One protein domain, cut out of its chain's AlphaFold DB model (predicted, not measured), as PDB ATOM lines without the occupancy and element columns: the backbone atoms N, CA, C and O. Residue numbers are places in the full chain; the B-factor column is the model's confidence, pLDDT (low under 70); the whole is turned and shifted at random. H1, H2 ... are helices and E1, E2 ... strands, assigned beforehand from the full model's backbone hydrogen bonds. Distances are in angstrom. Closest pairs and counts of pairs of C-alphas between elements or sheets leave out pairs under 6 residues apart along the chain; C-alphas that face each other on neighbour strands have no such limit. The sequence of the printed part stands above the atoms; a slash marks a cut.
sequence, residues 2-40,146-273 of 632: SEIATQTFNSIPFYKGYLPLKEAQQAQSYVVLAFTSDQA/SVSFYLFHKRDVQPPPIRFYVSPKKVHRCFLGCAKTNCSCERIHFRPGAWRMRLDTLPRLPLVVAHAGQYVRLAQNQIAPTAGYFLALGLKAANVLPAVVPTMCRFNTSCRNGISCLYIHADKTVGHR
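Overview. This is residues 2 to 40 and 146 to 273 of the 632 residues of an uncharacterized protein of Leptomonas pyrrhocoris (UniProt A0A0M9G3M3). With little regular structure, the model is largely loops round a small, strongly twisted sheet, with H3 over one face and the hairpin E5 and E6 beyond it along the long axis. The printed part has 167 residues, under half in named elements of mixed class, in the order H1 H2 E1 E2 E3 E4 E5 E6 H3. The mixed sheet runs E3 E1 E2 E4. The whole is compact, radius of gyration of the C-alphas 15.6 A, spanning 52 by 33 by 30 A.

Along the chain. E1 is residues 30 to 36, 20.2 A long; E2 147 to 153, 19.6 A; E3 175 to 178; E4 196 to 198. H3, residues 227 to 237, runs 14.8 A from C-alpha 227 at (111.009, 225.145, 232.281) to C-alpha 237 at (120.546, 236.231, 234.385). H1 is residues 3 to 10, H2 21 to 28, E5 207 to 211, E6 214 to 218.

Arrangement. E1 and E2 are antiparallel, with N 33 and O 150 within hydrogen-bond range at 2.9 A; E2 and E4 are antiparallel, with N 151 and O 197 at 2.9 A; E3 and E1 are neighbours with an angle of 65 degrees between their N-to-C directions, and N 34 and O 175 are within hydrogen-bond range at 2.9 A. H3 is on the sheet, height 8.6 A, two layers, helix and sheet; the closest C-alphas of H3 and E1 are Leu 231 and Val 32, 6.3 A. In hairpin E5 and E6, N 211 and O 214 are 2.8 A apart. H1 and H3 are apart. Every O i to N i+4 pair is within hydrogen-bond range in H1, H2 and H3.

Size, cuts and confidence. The farthest C-alphas, Asn 182 and Arg 273, are 53.0 A apart. Residues 41 to 145 are cut out; C-alphas 40 and 146 are 9.4 A apart. Links E2 to E3 and E3 to E4 are long. The pLDDT is under 70 at residues 37 to 40, 165 to 169 and 269 to 273.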
ATOM      1  N   SER A   2     127.512 203.899 237.528       70.06
ATOM      2  CA  SER A   2     128.226 203.703 236.257       70.06
ATOM      3  C   SER A   2     128.787 205.034 235.748       70.06
ATOM      4  O   SER A   2     128.072 206.036 235.722       70.06
ATOM      5  N   GLU A   3     130.047 205.032 235.324       76.19
ATOM      6  CA  GLU A   3     130.722 206.170 234.694       76.19
ATOM      7  C   GLU A   3     129.992 206.640 233.426       76.19
ATOM      8  O   GLU A   3     129.728 207.833 233.265       76.19
ATOM      9  N   ILE A   4     129.518 205.683 232.618       75.81
ATOM     10  CA  ILE A   4     128.716 205.898 231.403       75.81
ATOM     11  C   ILE A   4     127.467 206.743 231.702       75.81
ATOM     12  O   ILE A   4     127.111 207.618 230.913       75.81
ATOM     13  N   ALA A   5     126.811 206.544 232.853       74.19
ATOM     14  CA  ALA A   5     125.640 207.336 233.248       74.19
ATOM     15  C   ALA A   5     126.007 208.811 233.499       74.19
ATOM     16  O   ALA A   5     125.289 209.714 233.074       74.19
ATOM     17  N   THR A   6     127.149 209.058 234.145       79.62
ATOM     18  CA  THR A   6     127.664 210.409 234.419       79.62
ATOM     19  C   THR A   6     128.089 211.109 233.128       79.62
ATOM     20  O   THR A   6     127.684 212.246 232.883       79.62
ATOM     21  N   GLN A   7     128.841 210.417 232.267       80.00
ATOM     22  CA  GLN A   7     129.275 210.924 230.963       80.00
ATOM     23  C   GLN A   7     128.071 211.238 230.060       80.00
ATOM     24  O   GLN A   7     127.990 212.325 229.487       80.00
ATOM     25  N   THR A   8     127.080 210.339 230.015       79.81
ATOM     26  CA  THR A   8     125.841 210.536 229.247       79.81
ATOM     27  C   THR A   8     125.004 211.688 229.805       79.81
ATOM     28  O   THR A   8     124.480 212.476 229.028       79.81
ATOM     29  N   PHE A   9     124.884 211.853 231.130       85.56
ATOM     30  CA  PHE A   9     124.168 212.997 231.713       85.56
ATOM     31  C   PHE A   9     124.853 214.338 231.388       85.56
ATOM     32  O   PHE A   9     124.193 215.329 231.043       85.56
ATOM     33  N   ASN A  10     126.185 214.366 231.423       85.50
ATOM     34  CA  ASN A  10     126.961 215.541 231.041       85.50
ATOM     35  C   ASN A  10     126.787 215.888 229.549       85.50
ATOM     36  O   ASN A  10     126.725 217.076 229.228       85.50
ATOM     37  N   SER A  11     126.577 214.907 228.659       83.56
ATOM     38  CA  SER A  11     126.325 215.144 227.225       83.56
ATOM     39  C   SER A  11     124.895 215.577 226.851       83.56
ATOM     40  O   SER A  11     124.651 215.907 225.694       83.56
ATOM     41  N   ILE A  12     123.933 215.639 227.787       86.12
ATOM     42  CA  ILE A  12     122.546 216.062 227.480       86.12
ATOM     43  C   ILE A  12     122.436 217.592 227.322       86.12
ATOM     44  O   ILE A  12     122.574 218.297 228.327       86.12
ATOM     45  N   PRO A  13     122.084 218.142 226.143       88.12
ATOM     46  CA  PRO A  13     121.768 219.562 226.018       88.12
ATOM     47  C   PRO A  13     120.388 219.846 226.630       88.12
ATOM     48  O   PRO A  13     119.367 219.329 226.162       88.12
ATOM     49  N   PHE A  14     120.339 220.656 227.691       90.81
ATOM     50  CA  PHE A  14     119.080 221.070 228.327       90.81
ATOM     51  C   PHE A  14     118.422 222.244 227.612       90.81
ATOM     52  O   PHE A  14     117.217 222.206 227.364       90.81
ATOM     53  N   TYR A  15     119.222 223.250 227.257       92.25
ATOM     54  CA  TYR A  15     118.792 224.358 226.419       92.25
ATOM     55  C   TYR A  15     118.339 223.837 225.048       92.25
ATOM     56  O   TYR A  15     118.957 222.928 224.487       92.25
ATOM     57  N   LYS A  16     117.231 224.381 224.536       90.12
ATOM     58  CA  LYS A  16     116.641 224.026 223.239       90.12
ATOM     59  C   LYS A  16     116.594 225.285 222.391       90.12
ATOM     60  O   LYS A  16     115.745 226.135 222.625       90.12
ATOM     61  N   GLY A  17     117.534 225.403 221.466       84.94
ATOM     62  CA  GLY A  17     117.773 226.568 220.619       84.94
ATOM     63  C   GLY A  17     119.177 226.480 220.030       84.94
ATOM     64  O   GLY A  17     119.990 225.691 220.518       84.94
ATOM     65  N   TYR A  18     119.461 227.285 219.012       81.06
ATOM     66  CA  TYR A  18     120.813 227.403 218.472       81.06
ATOM     67  C   TYR A  18     121.718 228.171 219.452       81.06
ATOM     68  O   TYR A  18     121.267 229.124 220.093       81.06
ATOM     69  N   LEU A  19     122.986 227.763 219.543       82.44
ATOM     70  CA  LEU A  19     124.100 228.494 220.156       82.44
ATOM     71  C   LEU A  19     125.385 228.161 219.367       82.44
ATOM     72  O   LEU A  19     125.512 227.015 218.929       82.44
ATOM     73  N   PRO A  20     126.350 229.093 219.228       77.12
ATOM     74  CA  PRO A  20     127.703 228.777 218.775       77.12
ATOM     75  C   PRO A  20     128.376 227.764 219.711       77.12
ATOM     76  O   PRO A  20     127.958 227.585 220.858       77.12
ATOM     77  N   LEU A  21     129.425 227.088 219.235       75.19
ATOM     78  CA  LEU A  21     129.966 225.885 219.882       75.19
ATOM     79  C   LEU A  21     130.388 226.100 221.349       75.19
ATOM     80  O   LEU A  21     130.110 225.268 222.215       75.19
ATOM     81  N   LYS A  22     131.034 227.229 221.642       81.12
ATOM     82  CA  LYS A  22     131.521 227.597 222.979       81.12
ATOM     83  C   LYS A  22     130.365 227.871 223.947       81.12
ATOM     84  O   LYS A  22     130.315 227.315 225.044       81.12
ATOM     85  N   GLU A  23     129.405 228.679 223.522       86.94
ATOM     86  CA  GLU A  23     128.193 229.014 224.266       86.94
ATOM     87  C   GLU A  23     127.316 227.763 224.488       86.94
ATOM     88  O   GLU A  23     126.766 227.565 225.575       86.94
ATOM     89  N   ALA A  24     127.261 226.843 223.517       85.50
ATOM     90  CA  ALA A  24     126.610 225.541 223.661       85.50
ATOM     91  C   ALA A  24     127.263 224.682 224.764       85.50
ATOM     92  O   ALA A  24     126.553 224.152 225.621       85.50
ATOM     93  N   GLN A  25     128.599 224.595 224.801       87.25
ATOM     94  CA  GLN A  25     129.351 223.885 225.849       87.25
ATOM     95  C   GLN A  25     129.139 224.508 227.243       87.25
ATOM     96  O   GLN A  25     128.970 223.791 228.238       87.25
ATOM     97  N   GLN A  26     129.079 225.841 227.325       91.62
ATOM     98  CA  GLN A  26     128.753 226.560 228.560       91.62
ATOM     99  C   GLN A  26     127.332 226.224 229.037       91.62
ATOM    100  O   GLN A  26     127.160 225.762 230.165       91.62
ATOM    101  N   ALA A  27     126.316 226.351 228.178       92.94
ATOM    102  CA  ALA A  27     124.926 226.027 228.514       92.94
ATOM    103  C   ALA A  27     124.714 224.539 228.859       92.94
ATOM    104  O   ALA A  27     123.933 224.206 229.754       92.94
ATOM    105  N   GLN A  28     125.440 223.631 228.197       92.50
ATOM    106  CA  GLN A  28     125.429 222.188 228.460       92.50
ATOM    107  C   GLN A  28     125.916 221.832 229.877       92.50
ATOM    108  O   GLN A  28     125.549 220.774 230.395       92.50
ATOM    109  N   SER A  29     126.683 222.710 230.529       93.88
ATOM    110  CA  SER A  29     127.138 222.523 231.914       93.88
ATOM    111  C   SER A  29     126.034 222.739 232.960       93.88
ATOM    112  O   SER A  29     126.240 222.418 234.132       93.88
ATOM    113  N   TYR A  30     124.848 223.212 232.559       95.69
ATOM    114  CA  TYR A  30     123.725 223.519 233.449       95.69
ATOM    115  C   TYR A  30     122.509 222.601 233.247       95.69
ATOM    116  O   TYR A  30     122.360 221.901 232.242       95.69
ATOM    117  N   VAL A  31     121.626 222.589 234.248       94.94
ATOM    118  CA  VAL A  31     120.387 221.804 234.283       94.94
ATOM    119  C   VAL A  31     119.295 222.562 235.038       94.94
ATOM    120  O   VAL A  31     119.555 223.154 236.084       94.94
ATOM    121  N   VAL A  32     118.061 222.520 234.527       95.31
ATOM    122  CA  VAL A  32     116.870 223.015 235.237       95.31
ATOM    123  C   VAL A  32     116.148 221.862 235.940       95.31
ATOM    124  O   VAL A  32     115.815 220.846 235.321       95.31
ATOM    125  N   LEU A  33     115.897 222.031 237.240       94.75
ATOM    126  CA  LEU A  33     115.150 221.107 238.090       94.75
ATOM    127  C   LEU A  33     113.856 221.759 238.593       94.75
ATOM    128  O   LEU A  33     113.844 222.932 238.967       94.75
ATOM    129  N   ALA A  34     112.779 220.979 238.633       94.06
ATOM    130  CA  ALA A  34     111.471 221.389 239.135       94.06
ATOM    131  C   ALA A  34     111.203 220.806 240.532       94.06
ATOM    132  O   ALA A  34     111.461 219.624 240.778       94.06
ATOM    133  N   PHE A  35     110.656 221.618 241.436       91.50
ATOM    134  CA  PHE A  35     110.351 221.252 242.821       91.50
ATOM    135  C   PHE A  35     108.882 221.518 243.134       91.50
ATOM    136  O   PHE A  35     108.397 222.626 242.938       91.50
ATOM    137  N   THR A  36     108.194 220.505 243.656       86.75
ATOM    138  CA  THR A  36     106.840 220.620 244.216       86.75
ATOM    139  C   THR A  36     106.887 221.267 245.600       86.75
ATOM    140  O   THR A  36     107.765 220.901 246.388       86.75
ATOM    141  N   SER A  37     105.928 222.152 245.895       66.44
ATOM    142  CA  SER A  37     105.651 222.813 247.188       66.44
ATOM    143  C   SER A  37     106.226 222.112 248.425       66.44
ATOM    144  O   SER A  37     107.069 222.676 249.118       66.44
ATOM    145  N   ASP A  38     105.857 220.851 248.650       57.88
ATOM    146  CA  ASP A  38     106.150 220.059 249.856       57.88
ATOM    147  C   ASP A  38     107.649 219.754 250.077       57.88
ATOM    148  O   ASP A  38     108.029 219.116 251.061       57.88
ATOM    149  N   GLN A  39     108.515 220.136 249.132       56.00
ATOM    150  CA  GLN A  39     109.970 219.964 249.201       56.00
ATOM    151  C   GLN A  39     110.758 221.239 248.862       56.00
ATOM    152  O   GLN A  39     111.988 221.192 248.786       56.00
ATOM    153  N   ALA A  40     110.084 222.379 248.693       53.56
ATOM    154  CA  ALA A  40     110.727 223.684 248.608       53.56
ATOM    155  C   ALA A  40     111.086 224.173 250.023       53.56
ATOM    156  O   ALA A  40     110.417 225.035 250.587       53.56
ATOM    157  N   SER A 146     102.381 224.289 243.931       79.19
ATOM    158  CA  SER A 146     103.235 225.239 243.233       79.19
ATOM    159  C   SER A 146     104.549 224.567 242.840       79.19
ATOM    160  O   SER A 146     105.227 223.935 243.655       79.19
ATOM    161  N   VAL A 147     104.897 224.679 241.558       89.94
ATOM    162  CA  VAL A 147     106.149 224.157 241.015       89.94
ATOM    163  C   VAL A 147     107.140 225.305 240.905       89.94
ATOM    164  O   VAL A 147     106.947 226.220 240.110       89.94
ATOM    165  N   SER A 148     108.194 225.253 241.716       93.56
ATOM    166  CA  SER A 148     109.337 226.166 241.620       93.56
ATOM    167  C   SER A 148     110.393 225.583 240.681       93.56
ATOM    168  O   SER A 148     110.602 224.366 240.663       93.56
ATOM    169  N   PHE A 149     111.096 226.433 239.937       95.62
ATOM    170  CA  PHE A 149     112.134 226.029 238.986       95.62
ATOM    171  C   PHE A 149     113.493 226.561 239.431       95.62
ATOM    172  O   PHE A 149     113.620 227.722 239.807       95.62
ATOM    173  N   TYR A 150     114.522 225.719 239.368       96.50
ATOM    174  CA  TYR A 150     115.875 226.067 239.795       96.50
ATOM    175  C   TYR A 150     116.908 225.661 238.745       96.50
ATOM    176  O   TYR A 150     116.882 224.532 238.254       96.50
ATOM    177  N   LEU A 151     117.837 226.566 238.438       97.12
ATOM    178  CA  LEU A 151     119.038 226.286 237.652       97.12
ATOM    179  C   LEU A 151     120.139 225.780 238.583       97.12
ATOM    180  O   LEU A 151     120.401 226.409 239.604       97.12
ATOM    181  N   PHE A 152     120.794 224.686 238.210       96.62
ATOM    182  CA  PHE A 152     121.978 224.140 238.876       96.62
ATOM    183  C   PHE A 152     123.099 223.926 237.855       96.62
ATOM    184  O   PHE A 152     122.835 223.673 236.676       96.62
ATOM    185  N   HIS A 153     124.348 223.930 238.317       94.75
ATOM    186  CA  HIS A 153     125.465 223.387 237.545       94.75
ATOM    187  C   HIS A 153     125.439 221.849 237.641       94.75
ATOM    188  O   HIS A 153     125.307 221.294 238.733       94.75
ATOM    189  N   LYS A 154     125.583 221.120 236.525       93.56
ATOM    190  CA  LYS A 154     125.405 219.650 236.480       93.56
ATOM    191  C   LYS A 154     126.298 218.885 237.455       93.56
ATOM    192  O   LYS A 154     125.842 217.925 238.062       93.56
ATOM    193  N   ARG A 155     127.547 219.330 237.633       91.25
ATOM    194  CA  ARG A 155     128.513 218.754 238.592       91.25
ATOM    195  C   ARG A 155     127.965 218.660 240.028       91.25
ATOM    196  O   ARG A 155     128.372 217.769 240.773       91.25
ATOM    197  N   ASP A 156     127.045 219.555 240.394       92.06
ATOM    198  CA  ASP A 156     126.491 219.694 241.740       92.06
ATOM    199  C   ASP A 156     125.194 218.881 241.939       92.06
ATOM    200  O   ASP A 156     124.687 218.789 243.059       92.06
ATOM    201  N   VAL A 157     124.690 218.223 240.884       91.00
ATOM    202  CA  VAL A 157     123.549 217.292 240.941       91.00
ATOM    203  C   VAL A 157     123.989 215.851 240.666       91.00
ATOM    204  O   VAL A 157     125.029 215.599 240.060       91.00
ATOM    205  N   GLN A 158     123.204 214.876 241.122       88.00
ATOM    206  CA  GLN A 158     123.419 213.471 240.776       88.00
ATOM    207  C   GLN A 158     122.861 213.172 239.373       88.00
ATOM    208  O   GLN A 158     121.766 213.644 239.048       88.00
ATOM    209  N   PRO A 159     123.548 212.363 238.541       85.44
ATOM    210  CA  PRO A 159     122.975 211.866 237.296       85.44
ATOM    211  C   PRO A 159     121.648 211.130 237.561       85.44
ATOM    212  O   PRO A 159     121.586 210.296 238.468       85.44
ATOM    213  N   PRO A 160     120.584 211.389 236.782       81.56
ATOM    214  CA  PRO A 160     119.340 210.641 236.911       81.56
ATOM    215  C   PRO A 160     119.534 209.160 236.517       81.56
ATOM    216  O   PRO A 160     120.500 208.814 235.829       81.56
ATOM    217  N   PRO A 161     118.593 208.264 236.861       78.00
ATOM    218  CA  PRO A 161     118.534 206.920 236.284       78.00
ATOM    219  C   PRO A 161     118.429 206.930 234.744       78.00
ATOM    220  O   PRO A 161     117.574 207.623 234.191       78.00
ATOM    221  N   ILE A 162     119.248 206.118 234.056       76.31
ATOM    222  CA  ILE A 162     119.401 206.091 232.577       76.31
ATOM    223  C   ILE A 162     118.065 205.987 231.821       76.31
ATOM    224  O   ILE A 162     117.887 206.611 230.776       76.31
ATOM    225  N   ARG A 163     117.076 205.272 232.374       75.69
ATOM    226  CA  ARG A 163     115.724 205.145 231.794       75.69
ATOM    227  C   ARG A 163     115.014 206.482 231.528       75.69
ATOM    228  O   ARG A 163     114.113 206.530 230.696       75.69
ATOM    229  N   PHE A 164     115.409 207.569 232.195       71.00
ATOM    230  CA  PHE A 164     114.864 208.908 231.949       71.00
ATOM    231  C   PHE A 164     115.503 209.631 230.745       71.00
ATOM    232  O   PHE A 164     114.988 210.670 230.329       71.00
ATOM    233  N   TYR A 165     116.589 209.099 230.173       69.81
ATOM    234  CA  TYR A 165     117.330 209.665 229.037       69.81
ATOM    235  C   TYR A 165     117.929 208.570 228.134       69.81
ATOM    236  O   TYR A 165     119.114 208.577 227.818       69.81
ATOM    237  N   VAL A 166     117.075 207.669 227.630       60.66
ATOM    238  CA  VAL A 166     117.427 206.598 226.660       60.66
ATOM    239  C   VAL A 166     118.194 207.118 225.421       60.66
ATOM    240  O   VAL A 166     118.855 206.360 224.723       60.66
ATOM    241  N   SER A 167     118.121 208.419 225.132       61.91
ATOM    242  CA  SER A 167     119.094 209.130 224.298       61.91
ATOM    243  C   SER A 167     119.153 210.606 224.723       61.91
ATOM    244  O   SER A 167     118.085 211.184 224.964       61.91
ATOM    245  N   PRO A 168     120.334 211.262 224.741       60.00
ATOM    246  CA  PRO A 168     120.458 212.705 224.975       60.00
ATOM    247  C   PRO A 168     119.545 213.557 224.077       60.00
ATOM    248  O   PRO A 168     118.924 214.513 224.545       60.00
ATOM    249  N   LYS A 169     119.363 213.153 222.807       61.69
ATOM    250  CA  LYS A 169     118.501 213.845 221.829       61.69
ATOM    251  C   LYS A 169     116.994 213.767 222.164       61.69
ATOM    252  O   LYS A 169     116.213 214.509 221.575       61.69
ATOM    253  N   LYS A 170     116.571 212.911 223.110       72.69
ATOM    254  CA  LYS A 170     115.157 212.672 223.489       72.69
ATOM    255  C   LYS A 170     114.716 213.356 224.798       72.69
ATOM    256  O   LYS A 170     113.574 213.180 225.231       72.69
ATOM    257  N   VAL A 171     115.583 214.132 225.455       83.81
ATOM    258  CA  VAL A 171     115.220 214.863 226.685       83.81
ATOM    259  C   VAL A 171     114.542 216.186 226.329       83.81
ATOM    260  O   VAL A 171     115.201 217.155 225.957       83.81
ATOM    261  N   HIS A 172     113.211 216.222 226.449       88.62
ATOM    262  CA  HIS A 172     112.363 217.380 226.113       88.62
ATOM    263  C   HIS A 172     111.634 217.994 227.329       88.62
ATOM    264  O   HIS A 172     110.815 218.899 227.161       88.62
ATOM    265  N   ARG A 173     111.906 217.502 228.547       91.44
ATOM    266  CA  ARG A 173     111.336 217.996 229.810       91.44
ATOM    267  C   ARG A 173     112.408 218.135 230.893       91.44
ATOM    268  O   ARG A 173     113.385 217.391 230.865       91.44
ATOM    269  N   CYS A 174     112.210 219.048 231.838       92.06
ATOM    270  CA  CYS A 174     113.029 219.138 233.043       92.06
ATOM    271  C   CYS A 174     112.831 217.907 233.945       92.06
ATOM    272  O   CYS A 174     111.850 217.166 233.818       92.06
ATOM    273  N   PHE A 175     113.755 217.700 234.881       91.62
ATOM    274  CA  PHE A 175     113.652 216.633 235.876       91.62
ATOM    275  C   PHE A 175     113.099 217.161 237.206       91.62
ATOM    276  O   PHE A 175     113.203 218.350 237.507       91.62
ATOM    277  N   LEU A 176     112.497 216.274 238.003       91.31
ATOM    278  CA  LEU A 176     112.068 216.601 239.363       91.31
ATOM    279  C   LEU A 176     113.264 216.522 240.314       91.31
ATOM    280  O   LEU A 176     113.987 215.524 240.314       91.31
ATOM    281  N   GLY A 177     113.444 217.557 241.131       90.81
ATOM    282  CA  GLY A 177     114.453 217.602 242.182       90.81
ATOM    283  C   GLY A 177     113.958 217.030 243.515       90.81
ATOM    284  O   GLY A 177     112.755 216.966 243.783       90.81
ATOM    285  N   CYS A 178     114.897 216.632 244.371       88.94
ATOM    286  CA  CYS A 178     114.656 216.275 245.766       88.94
ATOM    287  C   CYS A 178     115.723 216.916 246.657       88.94
ATOM    288  O   CYS A 178     116.918 216.732 246.439       88.94
ATOM    289  N   ALA A 179     115.278 217.664 247.668       83.38
ATOM    290  CA  ALA A 179     116.149 218.343 248.631       83.38
ATOM    291  C   ALA A 179     116.477 217.493 249.875       83.38
ATOM    292  O   ALA A 179     117.187 217.957 250.765       83.38
ATOM    293  N   LYS A 180     115.946 216.266 249.972       83.12
ATOM    294  CA  LYS A 180     116.163 215.380 251.122       83.12
ATOM    295  C   LYS A 180     117.500 214.649 250.986       83.12
ATOM    296  O   LYS A 180     117.696 213.885 250.042       83.12
ATOM    297  N   THR A 181     118.389 214.845 251.953       76.00
ATOM    298  CA  THR A 181     119.578 214.005 252.137       76.00
ATOM    299  C   THR A 181     119.170 212.560 252.440       76.00
ATOM    300  O   THR A 181     118.112 212.312 253.020       76.00
ATOM    301  N   ASN A 182     119.999 211.597 252.025       75.06
ATOM    302  CA  ASN A 182     119.810 210.156 252.258       75.06
ATOM    303  C   ASN A 182     118.435 209.597 251.820       75.06
ATOM    304  O   ASN A 182     117.925 208.647 252.409       75.06
ATOM    305  N   CYS A 183     117.828 210.174 250.778       82.06
ATOM    306  CA  CYS A 183     116.556 209.715 250.227       82.06
ATOM    307  C   CYS A 183     116.765 208.767 249.033       82.06
ATOM    308  O   CYS A 183     117.564 209.033 248.140       82.06
ATOM    309  N   SER A 184     116.009 207.667 248.997       79.38
ATOM    310  CA  SER A 184     116.063 206.626 247.957       79.38
ATOM    311  C   SER A 184     115.081 206.846 246.793       79.38
ATOM    312  O   SER A 184     114.834 205.933 246.008       79.38
ATOM    313  N   CYS A 185     114.482 208.037 246.676       85.56
ATOM    314  CA  CYS A 185     113.484 208.315 245.641       85.56
ATOM    315  C   CYS A 185     114.103 208.513 244.245       85.56
ATOM    316  O   CYS A 185     115.271 208.858 244.104       85.56
ATOM    317  N   GLU A 186     113.298 208.363 243.191       81.81
ATOM    318  CA  GLU A 186     113.771 208.409 241.795       81.81
ATOM    319  C   GLU A 186     114.080 209.820 241.251       81.81
ATOM    320  O   GLU A 186     114.332 209.993 240.056       81.81
ATOM    321  N   ARG A 187     113.989 210.844 242.106       87.44
ATOM    322  CA  ARG A 187     114.213 212.254 241.764       87.44
ATOM    323  C   ARG A 187     115.710 212.575 241.764       87.44
ATOM    324  O   ARG A 187     116.514 211.857 242.350       87.44
ATOM    325  N   ILE A 188     116.087 213.692 241.147       88.81
ATOM    326  CA  ILE A 188     117.476 214.161 241.173       88.81
ATOM    327  C   ILE A 188     117.777 214.812 242.522       88.81
ATOM    328  O   ILE A 188     117.221 215.858 242.861       88.81
ATOM    329  N   HIS A 189     118.690 214.200 243.268       90.06
ATOM    330  CA  HIS A 189     119.302 214.801 244.448       90.06
ATOM    331  C   HIS A 189     120.485 215.686 244.035       90.06
ATOM    332  O   HIS A 189     121.131 215.457 243.010       90.06
ATOM    333  N   PHE A 190     120.787 216.687 244.854       88.94
ATOM    334  CA  PHE A 190     121.917 217.598 244.674       88.94
ATOM    335  C   PHE A 190     122.801 217.613 245.922       88.94
ATOM    336  O   PHE A 190     122.388 217.178 247.000       88.94
ATOM    337  N   ARG A 191     124.049 218.057 245.766       85.44
ATOM    338  CA  ARG A 191     125.030 218.091 246.858       85.44
ATOM    339  C   ARG A 191     124.614 219.120 247.925       85.44
ATOM    340  O   ARG A 191     124.082 220.175 247.571       85.44
ATOM    341  N   PRO A 192     124.883 218.881 249.222       83.12
ATOM    342  CA  PRO A 192     124.835 219.945 250.224       83.12
ATOM    343  C   PRO A 192     125.725 221.117 249.783       83.12
ATOM    344  O   PRO A 192     126.845 220.893 249.329       83.12
ATOM    345  N   GLY A 193     125.217 222.349 249.866       83.75
ATOM    346  CA  GLY A 193     125.932 223.539 249.382       83.75
ATOM    347  C   GLY A 193     125.997 223.705 247.854       83.75
ATOM    348  O   GLY A 193     126.726 224.571 247.385       83.75
ATOM    349  N   ALA A 194     125.257 222.912 247.067       89.94
ATOM    350  CA  ALA A 194     125.171 223.093 245.615       89.94
ATOM    351  C   ALA A 194     124.690 224.505 245.236       89.94
ATOM    352  O   ALA A 194     123.648 224.958 245.720       89.94
ATOM    353  N   TRP A 195     125.402 225.156 244.309       93.12
ATOM    354  CA  TRP A 195     124.959 226.423 243.728       93.12
ATOM    355  C   TRP A 195     123.630 226.236 242.989       93.12
ATOM    356  O   TRP A 195     123.470 225.294 242.203       93.12
ATOM    357  N   ARG A 196     122.685 227.150 243.231       93.81
ATOM    358  CA  ARG A 196     121.371 227.146 242.588       93.81
ATOM    359  C   ARG A 196     120.787 228.549 242.463       93.81
ATOM    360  O   ARG A 196     120.817 229.315 243.418       93.81
ATOM    361  N   MET A 197     120.166 228.846 241.326       95.56
ATOM    362  CA  MET A 197     119.376 230.066 241.116       95.56
ATOM    363  C   MET A 197     117.895 229.701 240.991       95.56
ATOM    364  O   MET A 197     117.555 228.828 240.192       95.56
ATOM    365  N   ARG A 198     117.007 230.365 241.744       95.69
ATOM    366  CA  ARG A 198     115.551 230.225 241.564       95.69
ATOM    367  C   ARG A 198     115.100 231.034 240.348       95.69
ATOM    368  O   ARG A 198     115.421 232.213 240.232       95.69
ATOM    369  N   LEU A 199     114.371 230.387 239.445       96.00
ATOM    370  CA  LEU A 199     114.040 230.907 238.118       96.00
ATOM    371  C   LEU A 199     112.618 231.453 238.022       96.00
ATOM    372  O   LEU A 199     112.390 232.430 237.318       96.00
ATOM    373  N   ASP A 200     111.670 230.867 238.757       91.56
ATOM    374  CA  ASP A 200     110.276 231.332 238.798       91.56
ATOM    375  C   ASP A 200     110.107 232.711 239.469       91.56
ATOM    376  O   ASP A 200     109.054 233.332 239.352       91.56
ATOM    377  N   THR A 201     111.169 233.210 240.110       93.50
ATOM    378  CA  THR A 201     111.289 234.554 240.696       93.50
ATOM    379  C   THR A 201     112.017 235.571 239.810       93.50
ATOM    380  O   THR A 201     112.164 236.721 240.221       93.50
ATOM    381  N   LEU A 202     112.509 235.186 238.626       94.31
ATOM    382  CA  LEU A 202     113.159 236.125 237.702       94.31
ATOM    383  C   LEU A 202     112.127 237.054 237.034       94.31
ATOM    384  O   LEU A 202     110.989 236.633 236.798       94.31
ATOM    385  N   PRO A 203     112.503 238.301 236.681       93.38
ATOM    386  CA  PRO A 203     111.644 239.160 235.877       93.38
ATOM    387  C   PRO A 203     111.349 238.482 234.536       93.38
ATOM    388  O   PRO A 203     112.251 237.964 233.872       93.38
ATOM    389  N   ARG A 204     110.078 238.492 234.125       92.56
ATOM    390  CA  ARG A 204     109.699 238.032 232.789       92.56
ATOM    391  C   ARG A 204     110.208 239.029 231.755       92.56
ATOM    392  O   ARG A 204     110.124 240.237 231.950       92.56
ATOM    393  N   LEU A 205     110.733 238.502 230.657       91.81
ATOM    394  CA  LEU A 205     111.255 239.273 229.532       91.81
ATOM    395  C   LEU A 205     110.639 238.760 228.220       91.81
ATOM    396  O   LEU A 205     110.278 237.576 228.144       91.81
ATOM    397  N   PRO A 206     110.507 239.618 227.191       91.25
ATOM    398  CA  PRO A 206     110.285 239.159 225.825       91.25
ATOM    399  C   PRO A 206     111.490 238.341 225.338       91.25
ATOM    400  O   PRO A 206     112.604 238.512 225.835       91.25
ATOM    401  N   LEU A 207     111.271 237.475 224.352       91.12
ATOM    402  CA  LEU A 207     112.321 236.681 223.705       91.12
ATOM    403  C   LEU A 207     112.086 236.635 222.195       91.12
ATOM    404  O   LEU A 207     110.937 236.587 221.754       91.12
ATOM    405  N   VAL A 208     113.161 236.554 221.408       90.69
ATOM    406  CA  VAL A 208     113.071 235.946 220.074       90.69
ATOM    407  C   VAL A 208     113.026 234.431 220.249       90.69
ATOM    408  O   VAL A 208     113.782 233.879 221.050       90.69
ATOM    409  N   VAL A 209     112.156 233.746 219.508       89.75
ATOM    410  CA  VAL A 209     112.120 232.279 219.466       89.75
ATOM    411  C   VAL A 209     112.219 231.755 218.043       89.75
ATOM    412  O   VAL A 209     111.676 232.353 217.116       89.75
ATOM    413  N   ALA A 210     112.878 230.608 217.886       88.44
ATOM    414  CA  ALA A 210     112.940 229.875 216.627       88.44
ATOM    415  C   ALA A 210     111.733 228.927 216.490       88.44
ATOM    416  O   ALA A 210     111.430 228.147 217.400       88.44
ATOM    417  N   HIS A 211     111.057 228.948 215.343       84.50
ATOM    418  CA  HIS A 211     109.944 228.062 215.014       84.50
ATOM    419  C   HIS A 211     109.955 227.718 213.521       84.50
ATOM    420  O   HIS A 211     109.855 228.606 212.687       84.50
ATOM    421  N   ALA A 212     110.055 226.428 213.181       73.94
ATOM    422  CA  ALA A 212     109.964 225.933 211.799       73.94
ATOM    423  C   ALA A 212     110.864 226.677 210.775       73.94
ATOM    424  O   ALA A 212     110.435 226.963 209.659       73.94
ATOM    425  N   GLY A 213     112.107 227.001 211.159       70.38
ATOM    426  CA  GLY A 213     113.073 227.719 210.308       70.38
ATOM    427  C   GLY A 213     112.856 229.238 210.206       70.38
ATOM    428  O   GLY A 213     113.474 229.883 209.365       70.38
ATOM    429  N   GLN A 214     111.975 229.800 211.037       78.31
ATOM    430  CA  GLN A 214     111.652 231.227 211.117       78.31
ATOM    431  C   GLN A 214     111.861 231.728 212.550       78.31
ATOM    432  O   GLN A 214     111.784 230.946 213.504       78.31
ATOM    433  N   TYR A 215     112.065 233.031 212.713       85.06
ATOM    434  CA  TYR A 215     112.176 233.667 214.025       85.06
ATOM    435  C   TYR A 215     111.007 234.609 214.303       85.06
ATOM    436  O   TYR A 215     110.499 235.280 213.409       85.06
ATOM    437  N   VAL A 216     110.575 234.667 215.564       85.12
ATOM    438  CA  VAL A 216     109.484 235.545 216.007       85.12
ATOM    439  C   VAL A 216     109.824 236.158 217.355       85.12
ATOM    440  O   VAL A 216     110.117 235.429 218.305       85.12
ATOM    441  N   ARG A 217     109.714 237.486 217.480       87.38
ATOM    442  CA  ARG A 217     109.728 238.146 218.791       87.38
ATOM    443  C   ARG A 217     108.375 237.956 219.486       87.38
ATOM    444  O   ARG A 217     107.303 238.159 218.898       87.38
ATOM    445  N   LEU A 218     108.435 237.503 220.735       88.75
ATOM    446  CA  LEU A 218     107.295 237.232 221.605       88.75
ATOM    447  C   LEU A 218     107.325 238.163 222.811       88.75
ATOM    448  O   LEU A 218     108.339 238.267 223.504       88.75
ATOM    449  N   ALA A 219     106.193 238.803 223.093       89.38
ATOM    450  CA  ALA A 219     106.025 239.608 224.294       89.38
ATOM    451  C   ALA A 219     105.902 238.718 225.546       89.38
ATOM    452  O   ALA A 219     105.395 237.599 225.489       89.38
ATOM    453  N   GLN A 220     106.320 239.227 226.709       89.88
ATOM    454  CA  GLN A 220     106.341 238.479 227.981       89.88
ATOM    455  C   GLN A 220     104.981 237.900 228.435       89.88
ATOM    456  O   GLN A 220     104.940 236.979 229.249       89.88
ATOM    457  N   ASN A 221     103.870 238.444 227.930       90.06
ATOM    458  CA  ASN A 221     102.502 237.984 228.180       90.06
ATOM    459  C   ASN A 221     102.020 236.925 227.171       90.06
ATOM    460  O   ASN A 221     101.041 236.245 227.448       90.06
ATOM    461  N   GLN A 222     102.697 236.780 226.027       91.19
ATOM    462  CA  GLN A 222     102.423 235.745 225.023       91.19
ATOM    463  C   GLN A 222     103.136 234.425 225.344       91.19
ATOM    464  O   GLN A 222     102.814 233.410 224.737       91.19
ATOM    465  N   ILE A 223     104.117 234.430 226.256       94.31
ATOM    466  CA  ILE A 223     104.941 233.266 226.597       94.31
ATOM    467  C   ILE A 223     104.401 232.577 227.855       94.31
ATOM    468  O   ILE A 223     104.319 233.179 228.931       94.31
ATOM    469  N   ALA A 224     104.094 231.284 227.750       93.88
ATOM    470  CA  ALA A 224     103.715 230.478 228.902       93.88
ATOM    471  C   ALA A 224     104.956 230.099 229.746       93.88
ATOM    472  O   ALA A 224     106.019 229.806 229.189       93.88
ATOM    473  N   PRO A 225     104.846 230.057 231.089       93.69
ATOM    474  CA  PRO A 225     105.979 229.862 231.996       93.69
ATOM    475  C   PRO A 225     106.453 228.394 232.046       93.69
ATOM    476  O   PRO A 225     106.197 227.672 233.010       93.69
ATOM    477  N   THR A 226     107.129 227.937 230.988       95.56
ATOM    478  CA  THR A 226     107.738 226.597 230.916       95.56
ATOM    479  C   THR A 226     109.147 226.567 231.513       95.56
ATOM    480  O   THR A 226     109.838 227.583 231.593       95.56
ATOM    481  N   ALA A 227     109.628 225.373 231.866       96.31
ATOM    482  CA  ALA A 227     111.009 225.145 232.281       96.31
ATOM    483  C   ALA A 227     112.030 225.605 231.221       96.31
ATOM    484  O   ALA A 227     113.118 226.041 231.582       96.31
ATOM    485  N   GLY A 228     111.683 225.540 229.930       96.25
ATOM    486  CA  GLY A 228     112.482 226.077 228.824       96.25
ATOM    487  C   GLY A 228     112.577 227.603 228.837       96.25
ATOM    488  O   GLY A 228     113.672 228.143 228.700       96.25
ATOM    489  N   TYR A 229     111.456 228.295 229.074       96.31
ATOM    490  CA  TYR A 229     111.434 229.753 229.232       96.31
ATOM    491  C   TYR A 229     112.277 230.193 230.434       96.31
ATOM    492  O   TYR A 229     113.185 231.010 230.301       96.31
ATOM    493  N   PHE A 230     112.046 229.569 231.590       97.00
ATOM    494  CA  PHE A 230     112.803 229.842 232.808       97.00
ATOM    495  C   PHE A 230     114.297 229.513 232.678       97.00
ATOM    496  O   PHE A 230     115.124 230.259 233.198       97.00
ATOM    497  N   LEU A 231     114.668 228.450 231.955       97.12
ATOM    498  CA  LEU A 231     116.065 228.125 231.653       97.12
ATOM    499  C   LEU A 231     116.727 229.201 230.779       97.12
ATOM    500  O   LEU A 231     117.851 229.600 231.075       97.12
ATOM    501  N   ALA A 232     116.044 229.698 229.743       96.00
ATOM    502  CA  ALA A 232     116.569 230.764 228.887       96.00
ATOM    503  C   ALA A 232     116.804 232.066 229.679       96.00
ATOM    504  O   ALA A 232     117.888 232.644 229.599       96.00
ATOM    505  N   LEU A 233     115.836 232.477 230.513       95.81
ATOM    506  CA  LEU A 233     116.004 233.618 231.424       95.81
ATOM    507  C   LEU A 233     117.145 233.388 232.426       95.81
ATOM    508  O   LEU A 233     117.959 234.282 232.642       95.81
ATOM    509  N   GLY A 234     117.238 232.187 233.005       96.75
ATOM    510  CA  GLY A 234     118.265 231.821 233.981       96.75
ATOM    511  C   GLY A 234     119.687 231.860 233.429       96.75
ATOM    512  O   GLY A 234     120.581 232.369 234.096       96.75
ATOM    513  N   LEU A 235     119.903 231.373 232.204       96.44
ATOM    514  CA  LEU A 235     121.219 231.401 231.556       96.44
ATOM    515  C   LEU A 235     121.684 232.837 231.255       96.44
ATOM    516  O   LEU A 235     122.867 233.133 231.425       96.44
ATOM    517  N   LYS A 236     120.758 233.736 230.882       93.69
ATOM    518  CA  LYS A 236     121.040 235.171 230.693       93.69
ATOM    519  C   LYS A 236     121.288 235.869 232.043       93.69
ATOM    520  O   LYS A 236     122.294 236.547 232.208       93.69
ATOM    521  N   ALA A 237     120.437 235.633 233.047       94.81
ATOM    522  CA  ALA A 237     120.546 236.231 234.385       94.81
ATOM    523  C   ALA A 237     121.783 235.770 235.183       94.81
ATOM    524  O   ALA A 237     122.326 236.534 235.977       94.81
ATOM    525  N   ALA A 238     122.250 234.538 234.967       94.50
ATOM    526  CA  ALA A 238     123.478 234.008 235.558       94.50
ATOM    527  C   ALA A 238     124.754 234.377 234.769       94.50
ATOM    528  O   ALA A 238     125.834 233.919 235.132       94.50
ATOM    529  N   ASN A 239     124.647 235.182 233.701       92.81
ATOM    530  CA  ASN A 239     125.738 235.528 232.777       92.81
ATOM    531  C   ASN A 239     126.453 234.301 232.168       92.81
ATOM    532  O   ASN A 239     127.641 234.352 231.860       92.81
ATOM    533  N   VAL A 240     125.729 233.188 231.987       93.12
ATOM    534  CA  VAL A 240     126.238 231.987 231.299       93.12
ATOM    535  C   VAL A 240     126.234 232.194 229.787       93.12
ATOM    536  O   VAL A 240     127.100 231.665 229.099       93.12
ATOM    537  N   LEU A 241     125.264 232.959 229.279       91.81
ATOM    538  CA  LEU A 241     125.103 233.284 227.864       91.81
ATOM    539  C   LEU A 241     124.864 234.793 227.688       91.81
ATOM    540  O   LEU A 241     124.048 235.349 228.428       91.81
ATOM    541  N   PRO A 242     125.488 235.456 226.691       87.62
ATOM    542  CA  PRO A 242     125.216 236.866 226.398       87.62
ATOM    543  C   PRO A 242     123.800 237.071 225.831       87.62
ATOM    544  O   PRO A 242     123.144 238.075 226.108       87.62
ATOM    545  N   ALA A 243     123.299 236.093 225.072       90.56
ATOM    546  CA  ALA A 243     121.968 236.097 224.482       90.56
ATOM    547  C   ALA A 243     121.393 234.677 224.370       90.56
ATOM    548  O   ALA A 243     122.117 233.687 224.464       90.56
ATOM    549  N   VAL A 244     120.075 234.589 224.176       92.31
ATOM    550  CA  VAL A 244     119.327 233.333 224.042       92.31
ATOM    551  C   VAL A 244     118.235 233.482 222.985       92.31
ATOM    552  O   VAL A 244     117.429 234.404 223.052       92.31
ATOM    553  N   VAL A 245     118.183 232.538 222.046       92.06
ATOM    554  CA  VAL A 245     117.102 232.390 221.060       92.06
ATOM    555  C   VAL A 245     116.586 230.937 221.097       92.06
ATOM    556  O   VAL A 245     117.055 230.078 220.343       92.06
ATOM    557  N   PRO A 246     115.693 230.604 222.049       93.25
ATOM    558  CA  PRO A 246     115.205 229.240 222.246       93.25
ATOM    559  C   PRO A 246     114.128 228.822 221.229       93.25
ATOM    560  O   PRO A 246     113.476 229.641 220.588       93.25
ATOM    561  N   THR A 247     113.903 227.517 221.088       91.50
ATOM    562  CA  THR A 247     112.960 226.922 220.132       91.50
ATOM    563  C   THR A 247     111.544 226.805 220.709       91.50
ATOM    564  O   THR A 247     111.345 226.298 221.820       91.50
ATOM    565  N   MET A 248     110.533 227.191 219.927       91.25
ATOM    566  CA  MET A 248     109.119 226.984 220.257       91.25
ATOM    567  C   MET A 248     108.693 225.522 220.046       91.25
ATOM    568  O   MET A 248     109.047 224.877 219.060       91.25
ATOM    569  N   CYS A 249     107.903 224.976 220.972       91.62
ATOM    570  CA  CYS A 249     107.448 223.592 220.922       91.62
ATOM    571  C   CYS A 249     106.435 223.374 219.792       91.62
ATOM    572  O   CYS A 249     105.380 224.004 219.782       91.62
ATOM    573  N   ARG A 250     106.679 222.386 218.918       88.06
ATOM    574  CA  ARG A 250     105.733 221.978 217.859       88.06
ATOM    575  C   ARG A 250     104.329 221.634 218.380       88.06
ATOM    576  O   ARG A 250     103.360 221.819 217.656       88.06
ATOM    577  N   PHE A 251     104.217 221.115 219.603       88.88
ATOM    578  CA  PHE A 251     102.928 220.754 220.209       88.88
ATOM    579  C   PHE A 251     102.282 221.900 221.000       88.88
ATOM    580  O   PHE A 251     101.097 221.818 221.296       88.88
ATOM    581  N   ASN A 252     103.053 222.939 221.336       89.56
ATOM    582  CA  ASN A 252     102.616 224.157 222.020       89.56
ATOM    583  C   ASN A 252     101.643 223.902 223.199       89.56
ATOM    584  O   ASN A 252     101.996 223.190 224.140       89.56
ATOM    585  N   THR A 253     100.415 224.425 223.149       87.31
ATOM    586  CA  THR A 253      99.361 224.228 224.162       87.31
ATOM    587  C   THR A 253      98.946 222.760 224.345       87.31
ATOM    588  O   THR A 253      98.646 222.346 225.462       87.31
ATOM    589  N   SER A 254      99.030 221.937 223.296       90.62
ATOM    590  CA  SER A 254      98.779 220.484 223.321       90.62
ATOM    591  C   SER A 254      99.993 219.652 223.776       90.62
ATOM    592  O   SER A 254     100.001 218.422 223.665       90.62
ATOM    593  N   CYS A 255     101.067 220.281 224.260       92.81
ATOM    594  CA  CYS A 255     102.281 219.582 224.668       92.81
ATOM    595  C   CYS A 255     102.108 218.840 226.005       92.81
ATOM    596  O   CYS A 255     102.089 219.448 227.076       92.81
ATOM    597  N   ARG A 256     102.138 217.500 225.958       92.75
ATOM    598  CA  ARG A 256     102.067 216.589 227.125       92.75
ATOM    599  C   ARG A 256     103.091 216.830 228.250       92.75
ATOM    600  O   ARG A 256     102.976 216.222 229.308       92.75
ATOM    601  N   ASN A 257     104.124 217.645 228.021       92.50
ATOM    602  CA  ASN A 257     105.101 218.009 229.052       92.50
ATOM    603  C   ASN A 257     104.632 219.194 229.920       92.50
ATOM    604  O   ASN A 257     105.204 219.408 230.988       92.50
ATOM    605  N   GLY A 258     103.629 219.963 229.473       92.44
ATOM    606  CA  GLY A 258     103.100 221.135 230.176       92.44
ATOM    607  C   GLY A 258     104.190 222.136 230.572       92.44
ATOM    608  O   GLY A 258     105.139 222.373 229.822       92.44
ATOM    609  N   ILE A 259     104.086 222.673 231.792       93.69
ATOM    610  CA  ILE A 259     105.087 223.574 232.391       93.69
ATOM    611  C   ILE A 259     106.493 222.960 232.477       93.69
ATOM    612  O   ILE A 259     107.478 223.685 232.468       93.69
ATOM    613  N   SER A 260     106.623 221.631 232.499       94.50
ATOM    614  CA  SER A 260     107.922 220.951 232.582       94.50
ATOM    615  C   SER A 260     108.654 220.873 231.238       94.50
ATOM    616  O   SER A 260     109.739 220.298 231.174       94.50
ATOM    617  N   CYS A 261     108.085 221.390 230.144       95.69
ATOM    618  CA  CYS A 261     108.707 221.364 228.820       95.69
ATOM    619  C   CYS A 261     109.985 222.222 228.756       95.69
ATOM    620  O   CYS A 261     110.003 223.341 229.260       95.69
ATOM    621  N   LEU A 262     111.033 221.727 228.085       95.88
ATOM    622  CA  LEU A 262     112.282 222.476 227.832       95.88
ATOM    623  C   LEU A 262     112.216 223.396 226.600       95.88
ATOM    624  O   LEU A 262     113.200 224.046 226.269       95.88
ATOM    625  N   TYR A 263     111.068 223.450 225.925       95.06
ATOM    626  CA  TYR A 263     110.800 224.328 224.786       95.06
ATOM    627  C   TYR A 263     109.863 225.463 225.215       95.06
ATOM    628  O   TYR A 263     109.149 225.347 226.219       95.06
ATOM    629  N   ILE A 264     109.829 226.544 224.439       95.06
ATOM    630  CA  ILE A 264     108.894 227.652 224.675       95.06
ATOM    631  C   ILE A 264     107.491 227.247 224.211       95.06
ATOM    632  O   ILE A 264     107.346 226.628 223.158       95.06
ATOM    633  N   HIS A 265     106.460 227.578 224.986       94.69
ATOM    634  CA  HIS A 265     105.058 227.531 224.554       94.69
ATOM    635  C   HIS A 265     104.541 228.977 224.513       94.69
ATOM    636  O   HIS A 265     104.897 229.762 225.397       94.69
ATOM    637  N   ALA A 266     103.746 229.341 223.507       91.75
ATOM    638  CA  ALA A 266     103.288 230.716 223.321       91.75
ATOM    639  C   ALA A 266     102.001 230.841 222.492       91.75
ATOM    640  O   ALA A 266     101.804 230.116 221.518       91.75
ATOM    641  N   ASP A 267     101.169 231.826 222.822       80.06
ATOM    642  CA  ASP A 267      99.867 232.064 222.184       80.06
ATOM    643  C   ASP A 267      99.989 232.963 220.935       80.06
ATOM    644  O   ASP A 267      99.357 234.014 220.823       80.06
ATOM    645  N   LYS A 268     100.847 232.563 219.985       72.00
ATOM    646  CA  LYS A 268     101.054 233.256 218.700       72.00
ATOM    647  C   LYS A 268     101.270 232.245 217.571       72.00
ATOM    648  O   LYS A 268     102.185 231.425 217.628       72.00
ATOM    649  N   THR A 269     100.442 232.311 216.531       63.94
ATOM    650  CA  THR A 269     100.693 231.630 215.253       63.94
ATOM    651  C   THR A 269     101.748 232.398 214.454       63.94
ATOM    652  O   THR A 269     101.794 233.627 214.488       63.94
ATOM    653  N   VAL A 270     102.621 231.681 213.745       63.44
ATOM    654  CA  VAL A 270     103.673 232.298 212.921       63.44
ATOM    655  C   VAL A 270     103.147 232.499 211.501       63.44
ATOM    656  O   VAL A 270     102.698 231.539 210.880       63.44
ATOM    657  N   GLY A 271     103.153 233.747 211.019       55.44
ATOM    658  CA  GLY A 271     102.533 234.127 209.740       55.44
ATOM    659  C   GLY A 271     103.496 234.473 208.599       55.44
ATOM    660  O   GLY A 271     103.104 234.369 207.442       55.44
ATOM    661  N   HIS A 272     104.741 234.866 208.891       63.75
ATOM    662  CA  HIS A 272     105.686 235.357 207.879       63.75
ATOM    663  C   HIS A 272     106.812 234.351 207.613       63.75
ATOM    664  O   HIS A 272     107.698 234.160 208.445       63.75
ATOM    665  N   ARG A 273     106.809 233.748 206.415       68.94
ATOM    666  CA  ARG A 273     107.958 232.990 205.903       68.94
ATOM    667  C   ARG A 273     109.047 233.978 205.486       68.94
ATOM    668  O   ARG A 273     108.881 234.676 204.493       68.94
TER     669      ARG A 273